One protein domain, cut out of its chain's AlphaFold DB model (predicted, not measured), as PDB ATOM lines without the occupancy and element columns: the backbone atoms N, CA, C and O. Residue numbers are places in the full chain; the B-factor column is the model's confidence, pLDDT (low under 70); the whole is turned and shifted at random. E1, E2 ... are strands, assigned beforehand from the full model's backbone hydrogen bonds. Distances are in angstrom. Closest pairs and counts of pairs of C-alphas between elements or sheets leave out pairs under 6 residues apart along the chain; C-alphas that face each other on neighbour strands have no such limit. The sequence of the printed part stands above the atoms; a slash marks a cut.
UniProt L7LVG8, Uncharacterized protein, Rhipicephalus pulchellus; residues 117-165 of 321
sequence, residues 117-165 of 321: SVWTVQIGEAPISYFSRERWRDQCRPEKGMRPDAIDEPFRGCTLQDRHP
ATOM      1  N   SER A 117     131.948 132.674 108.883       78.75
ATOM      2  CA  SER A 117     131.624 133.597 107.790       78.75
ATOM      3  C   SER A 117     130.151 133.450 107.440       78.75
ATOM      4  O   SER A 117     129.629 132.336 107.444       78.75
ATOM      5  N   VAL A 118     129.484 134.569 107.161       79.44
ATOM      6  CA  VAL A 118     128.054 134.607 106.843       79.44
ATOM      7  C   VAL A 118     127.873 135.244 105.473       79.44
ATOM      8  O   VAL A 118     128.415 136.318 105.214       79.44
ATOM      9  N   TRP A 119     127.101 134.579 104.622       75.38
ATOM     10  CA  TRP A 119     126.706 135.052 103.302       75.38
ATOM     11  C   TRP A 119     125.202 135.293 103.307       75.38
ATOM     12  O   TRP A 119     124.447 134.382 103.637       75.38
ATOM     13  N   THR A 120     124.755 136.487 102.926       76.44
ATOM     14  CA  THR A 120     123.326 136.775 102.741       76.44
ATOM     15  C   THR A 120     123.032 136.871 101.252       76.44
ATOM     16  O   THR A 120     123.656 137.660 100.542       76.44
ATOM     17  N   VAL A 121     122.087 136.058 100.796       70.94
ATOM     18  CA  VAL A 121     121.638 135.941  99.410       70.94
ATOM     19  C   VAL A 121     120.188 136.413  99.360       70.94
ATOM     20  O   VAL A 121     119.362 135.974 100.161       70.94
ATOM     21  N   GLN A 122     119.867 137.336  98.455       70.75
ATOM     22  CA  GLN A 122     118.485 137.762  98.240       70.75
ATOM     23  C   GLN A 122     117.827 136.795  97.253       70.75
ATOM     24  O   GLN A 122     118.232 136.747  96.096       70.75
ATOM     25  N   ILE A 123     116.819 136.048  97.706       66.44
ATOM     26  CA  ILE A 123     116.046 135.122  96.871       66.44
ATOM     27  C   ILE A 123     114.605 135.636  96.846       66.44
ATOM     28  O   ILE A 123     113.861 135.527  97.822       66.44
ATOM     29  N   GLY A 124     114.243 136.292  95.739       69.94
ATOM     30  CA  GLY A 124     113.016 137.084  95.640       69.94
ATOM     31  C   GLY A 124     113.009 138.246  96.642       69.94
ATOM     32  O   GLY A 124     113.919 139.078  96.668       69.94
ATOM     33  N   GLU A 125     111.982 138.298  97.485       64.25
ATOM     34  CA  GLU A 125     111.836 139.317  98.536       64.25
ATOM     35  C   GLU A 125     112.542 138.936  99.854       64.25
ATOM     36  O   GLU A 125     112.713 139.783 100.730       64.25
ATOM     37  N   ALA A 126     112.993 137.683 100.004       63.28
ATOM     38  CA  ALA A 126     113.549 137.167 101.253       63.28
ATOM     39  C   ALA A 126     115.098 137.178 101.273       63.28
ATOM     40  O   ALA A 126     115.733 136.584 100.396       63.28
ATOM     41  N   PRO A 127     115.744 137.784 102.291       75.75
ATOM     42  CA  PRO A 127     117.181 137.644 102.517       75.75
ATOM     43  C   PRO A 127     117.486 136.342 103.275       75.75
ATOM     44  O   PRO A 127     117.333 136.262 104.496       75.75
ATOM     45  N   ILE A 128     117.960 135.318 102.567       74.00
ATOM     46  CA  ILE A 128     118.383 134.040 103.155       74.00
ATOM     47  C   ILE A 128     119.863 134.134 103.540       74.00
ATOM     48  O   ILE A 128     120.683 134.625 102.767       74.00
ATOM     49  N   SER A 129     120.222 133.700 104.752       77.44
ATOM     50  CA  SER A 129     121.598 133.795 105.261       77.44
ATOM     51  C   SER A 129     122.205 132.425 105.557       77.44
ATOM     52  O   SER A 129     121.705 131.680 106.395       77.44
ATOM     53  N   TYR A 130     123.320 132.135 104.893       75.94
ATOM     54  CA  TYR A 130     124.119 130.920 105.026       75.94
ATOM     55  C   TYR A 130     125.335 131.186 105.913       75.94
ATOM     56  O   TYR A 130     125.902 132.278 105.886       75.94
ATOM     57  N   PHE A 131     125.776 130.184 106.673       80.62
ATOM     58  CA  PHE A 131     126.951 130.280 107.538       80.62
ATOM     59  C   PHE A 131     127.934 129.139 107.253       80.62
ATOM     60  O   PHE A 131     127.542 127.978 107.205       80.62
ATOM     61  N   SER A 132     129.221 129.464 107.112       78.31
ATOM     62  CA  SER A 132     130.307 128.476 107.047       78.31
ATOM     63  C   SER A 132     131.348 128.731 108.138       78.31
ATOM     64  O   SER A 132     131.622 129.872 108.523       78.31
ATOM     65  N   ARG A 133     131.929 127.643 108.648       80.50
ATOM     66  CA  ARG A 133     133.050 127.633 109.604       80.50
ATOM     67  C   ARG A 133     134.411 127.436 108.926       80.50
ATOM     68  O   ARG A 133     135.434 127.391 109.608       80.50
ATOM     69  N   GLU A 134     134.427 127.298 107.603       78.75
ATOM     70  CA  GLU A 134     135.646 127.202 106.804       78.75
ATOM     71  C   GLU A 134     136.415 128.523 106.830       78.75
ATOM     72  O   GLU A 134     135.867 129.596 107.112       78.75
ATOM     73  N   ARG A 135     137.709 128.480 106.502       76.12
ATOM     74  CA  ARG A 135     138.502 129.707 106.401       76.12
ATOM     75  C   ARG A 135     137.974 130.544 105.244       76.12
ATOM     76  O   ARG A 135     137.610 130.010 104.205       76.12
ATOM     77  N   TRP A 136     138.024 131.866 105.390       74.94
ATOM     78  CA  TRP A 136     137.518 132.809 104.387       74.94
ATOM     79  C   TRP A 136     137.982 132.488 102.956       74.94
ATOM     80  O   TRP A 136     137.180 132.565 102.034       74.94
ATOM     81  N   ARG A 137     139.257 132.118 102.767       76.31
ATOM     82  CA  ARG A 137     139.854 131.803 101.454       76.31
ATOM     83  C   ARG A 137     139.345 130.510 100.810       76.31
ATOM     84  O   ARG A 137     139.484 130.382  99.603       76.31
ATOM     85  N   ASP A 138     138.810 129.596 101.609       78.50
ATOM     86  CA  ASP A 138     138.542 128.213 101.209       78.50
ATOM     87  C   ASP A 138     137.047 128.011 100.869       78.50
ATOM     88  O   ASP A 138     136.669 126.985 100.319       78.50
ATOM     89  N   GLN A 139     136.203 129.001 101.181       76.88
ATOM     90  CA  GLN A 139     134.769 129.022 100.869       76.88
ATOM     91  C   GLN A 139     134.531 129.294  99.380       76.88
ATOM     92  O   GLN A 139     135.136 130.219  98.828       76.88
ATOM     93  N   CYS A 140     133.589 128.571  98.766       69.31
ATOM     94  CA  CYS A 140     133.141 128.828  97.397       69.31
ATOM     95  C   CYS A 140     132.629 130.267  97.237       69.31
ATOM     96  O   CYS A 140     131.901 130.784  98.089       69.31
ATOM     97  N   ARG A 141     133.005 130.921  96.132       75.00
ATOM     98  CA  ARG A 141     132.572 132.281  95.792       75.00
ATOM     99  C   ARG A 141     132.368 132.414  94.286       75.00
ATOM    100  O   ARG A 141     133.263 132.029  93.536       75.00
ATOM    101  N   PRO A 142     131.291 133.071  93.835       71.12
ATOM    102  CA  PRO A 142     131.225 133.580  92.474       71.12
ATOM    103  C   PRO A 142     132.281 134.678  92.284       71.12
ATOM    104  O   PRO A 142     132.191 135.749  92.893       71.12
ATOM    105  N   GLU A 143     133.284 134.439  91.442       72.06
ATOM    106  CA  GLU A 143     134.133 135.525  90.946       72.06
ATOM    107  C   GLU A 143     133.388 136.361  89.894       72.06
ATOM    108  O   GLU A 143     132.495 135.881  89.190       72.06
ATOM    109  N   LYS A 144     133.745 137.645  89.778       63.19
ATOM    110  CA  LYS A 144     133.069 138.576  88.866       63.19
ATOM    111  C   LYS A 144     133.287 138.150  87.409       63.19
ATOM    112  O   LYS A 144     134.369 138.359  86.867       63.19
ATOM    113  N   GLY A 145     132.228 137.668  86.762       64.06
ATOM    114  CA  GLY A 145     132.274 137.175  85.380       64.06
ATOM    115  C   GLY A 145     132.424 135.657  85.254       64.06
ATOM    116  O   GLY A 145     132.609 135.172  84.139       64.06
ATOM    117  N   MET A 146     132.305 134.904  86.354       70.81
ATOM    118  CA  MET A 146     132.003 133.471  86.282       70.81
ATOM    119  C   MET A 146     130.719 133.237  85.480       70.81
ATOM    120  O   MET A 146     129.782 134.033  85.537       70.81
ATOM    121  N   ARG A 147     130.676 132.135  84.726       69.19
ATOM    122  CA  ARG A 147     129.465 131.716  84.008       69.19
ATOM    123  C   ARG A 147     128.402 131.233  85.007       69.19
ATOM    124  O   ARG A 147     128.797 130.547  85.947       69.19
ATOM    125  N   PRO A 148     127.093 131.466  84.773       68.31
ATOM    126  CA  PRO A 148     126.017 130.997  85.658       68.31
ATOM    127  C   PRO A 148     126.111 129.497  85.980       68.31
ATOM    128  O   PRO A 148     126.024 129.090  87.137       68.31
ATOM    129  N   ASP A 149     126.396 128.694  84.953       73.69
ATOM    130  CA  ASP A 149     126.571 127.236  85.026       73.69
ATOM    131  C   ASP A 149     127.704 126.818  85.988       73.69
ATOM    132  O   ASP A 149     127.610 125.805  86.680       73.69
ATOM    133  N   ALA A 150     128.774 127.619  86.031       76.06
ATOM    134  CA  ALA A 150     130.002 127.376  86.790       76.06
ATOM    135  C   ALA A 150     129.975 127.989  88.201       76.06
ATOM    136  O   ALA A 150     130.996 127.990  88.887       76.06
ATOM    137  N   ILE A 151     128.837 128.540  88.625       74.12
ATOM    138  CA  ILE A 151     128.629 129.015  89.990       74.12
ATOM    139  C   ILE A 151     127.959 127.905  90.797       74.12
ATOM    140  O   ILE A 151     126.925 127.368  90.387       74.12
ATOM    141  N   ASP A 152     128.544 127.592  91.951       75.00
ATOM    142  CA  ASP A 152     128.008 126.623  92.903       75.00
ATOM    143  C   ASP A 152     126.738 127.142  93.593       75.00
ATOM    144  O   ASP A 152     126.573 128.335  93.877       75.00
ATOM    145  N   GLU A 153     125.840 126.224  93.935       71.19
ATOM    146  CA  GLU A 153     124.741 126.504  94.859       71.19
ATOM    147  C   GLU A 153     125.310 126.726  96.277       71.19
ATOM    148  O   GLU A 153     126.245 126.029  96.675       71.19
ATOM    149  N   PRO A 154     124.809 127.712  97.050       67.56
ATOM    150  CA  PRO A 154     123.548 128.440  96.878       67.56
ATOM    151  C   PRO A 154     123.643 129.757  96.081       67.56
ATOM    152  O   PRO A 154     122.703 130.545  96.100       67.56
ATOM    153  N   PHE A 155     124.769 130.061  95.426       70.81
ATOM    154  CA  PHE A 155     125.000 131.385  94.829       70.81
ATOM    155  C   PHE A 155     124.536 131.524  93.370       70.81
ATOM    156  O   PHE A 155     124.428 132.644  92.862       70.81
ATOM    157  N   ARG A 156     124.281 130.400  92.691       70.62
ATOM    158  CA  ARG A 156     123.830 130.328  91.295       70.62
ATOM    159  C   ARG A 156     122.557 131.150  91.071       70.62
ATOM    160  O   ARG A 156     121.606 131.045  91.840       70.62
ATOM    161  N   GLY A 157     122.541 131.979  90.025       65.81
ATOM    162  CA  GLY A 157     121.399 132.843  89.700       65.81
ATOM    163  C   GLY A 157     121.186 134.016  90.666       65.81
ATOM    164  O   GLY A 157     120.278 134.811  90.458       65.81
ATOM    165  N   CYS A 158     122.016 134.144  91.706       65.62
ATOM    166  CA  CYS A 158     121.885 135.163  92.748       65.62
ATOM    167  C   CYS A 158     123.064 136.152  92.760       65.62
ATOM    168  O   CYS A 158     123.237 136.914  93.718       65.62
ATOM    169  N   THR A 159     123.914 136.149  91.726       64.94
ATOM    170  CA  THR A 159     125.005 137.125  91.610       64.94
ATOM    171  C   THR A 159     124.514 138.463  91.073       64.94
ATOM    172  O   THR A 159     123.492 138.551  90.401       64.94
ATOM    173  N   LEU A 160     125.306 139.522  91.276       59.16
ATOM    174  CA  LEU A 160     125.056 140.850  90.696       59.16
ATOM    175  C   LEU A 160     125.078 140.883  89.152       59.16
ATOM    176  O   LEU A 160     124.832 141.940  88.575       59.16
ATOM    177  N   GLN A 161     125.441 139.779  88.490       58.38
ATOM    178  CA  GLN A 161     125.421 139.623  87.034       58.38
ATOM    179  C   GLN A 161     124.159 138.888  86.565       58.38
ATOM    180  O   GLN A 161     123.649 139.212  85.498       58.38
ATOM    181  N   ASP A 162     123.652 137.950  87.371       55.75
ATOM    182  CA  ASP A 162     122.454 137.160  87.062       55.75
ATOM    183  C   ASP A 162     121.149 137.921  87.338       55.75
ATOM    184  O   ASP A 162     120.106 137.542  86.803       55.75
ATOM    185  N   ARG A 163     121.197 138.987  88.162       57.59
ATOM    186  CA  ARG A 163     120.002 139.746  88.572       57.59
ATOM    187  C   ARG A 163     119.177 140.174  87.364       57.59
ATOM    188  O   ARG A 163     119.656 140.929  86.513       57.59
ATOM    189  N   HIS A 164     117.927 139.725  87.307       50.09
ATOM    190  CA  HIS A 164     117.082 139.939  86.138       50.09
ATOM    191  C   HIS A 164     116.820 141.445  85.918       50.09
ATOM    192  O   HIS A 164     116.632 142.170  86.897       50.09
ATOM    193  N   PRO A 165     116.721 141.962  84.674       58.53
ATOM    194  CA  PRO A 165     116.449 143.386  84.433       58.53
ATOM    195  C   PRO A 165     115.129 143.915  85.027       58.53
ATOM    196  O   PRO A 165     114.957 145.132  85.118       58.53
TER     197      PRO A 165
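AT A GLANCE: This is residues 117 to 165 of the 321 residues of an uncharacterized protein of Rhipicephalus pulchellus (UniProt L7LVG8). There is little regular structure here: one long two-stranded hairpin, E1 and E2, with a winding stretch, residues 133 to 165, that loops back over one side of it. The printed part has 49 residues, with no named helix and two named strands, E1 then E2, in one antiparallel sheet. Its class is all strand, though only 14 residues are in named elements. It is only just compact, close to loose, with a radius of gyration of the C-alphas of 11.2 A and spans of 34 by 24 by 14 A.

HOW THE PARTS SIT: Look first at E1, residues 117 to 123, and E2, residues 126 to 132, a hairpin with a tight link of 2 residues. Their directions stand at 154 degrees, antiparallel. The C-alphas of Thr 120 and Ser 129 face each other at 4.3 A. N 117 and O 132, 2.8 A apart, and N 128 and O 121, 2.9 A apart, are within hydrogen-bond range.

IN THESE COORDINATES: Find C-alpha 117 at (131.624, 133.597, 107.790); from there E1 runs 19.1 A to C-alpha 123. E2 runs 19.7 A, ending at C-alpha 132, (130.307, 128.476, 107.047).

THE WHOLE: The two C-alphas farthest apart, of Arg 133 and Pro 165, are 34.0 A apart. The printed part has no cut. Mean pLDDT of the printed part is 70.6; look for values under 70 at residues 157 to 165, among others.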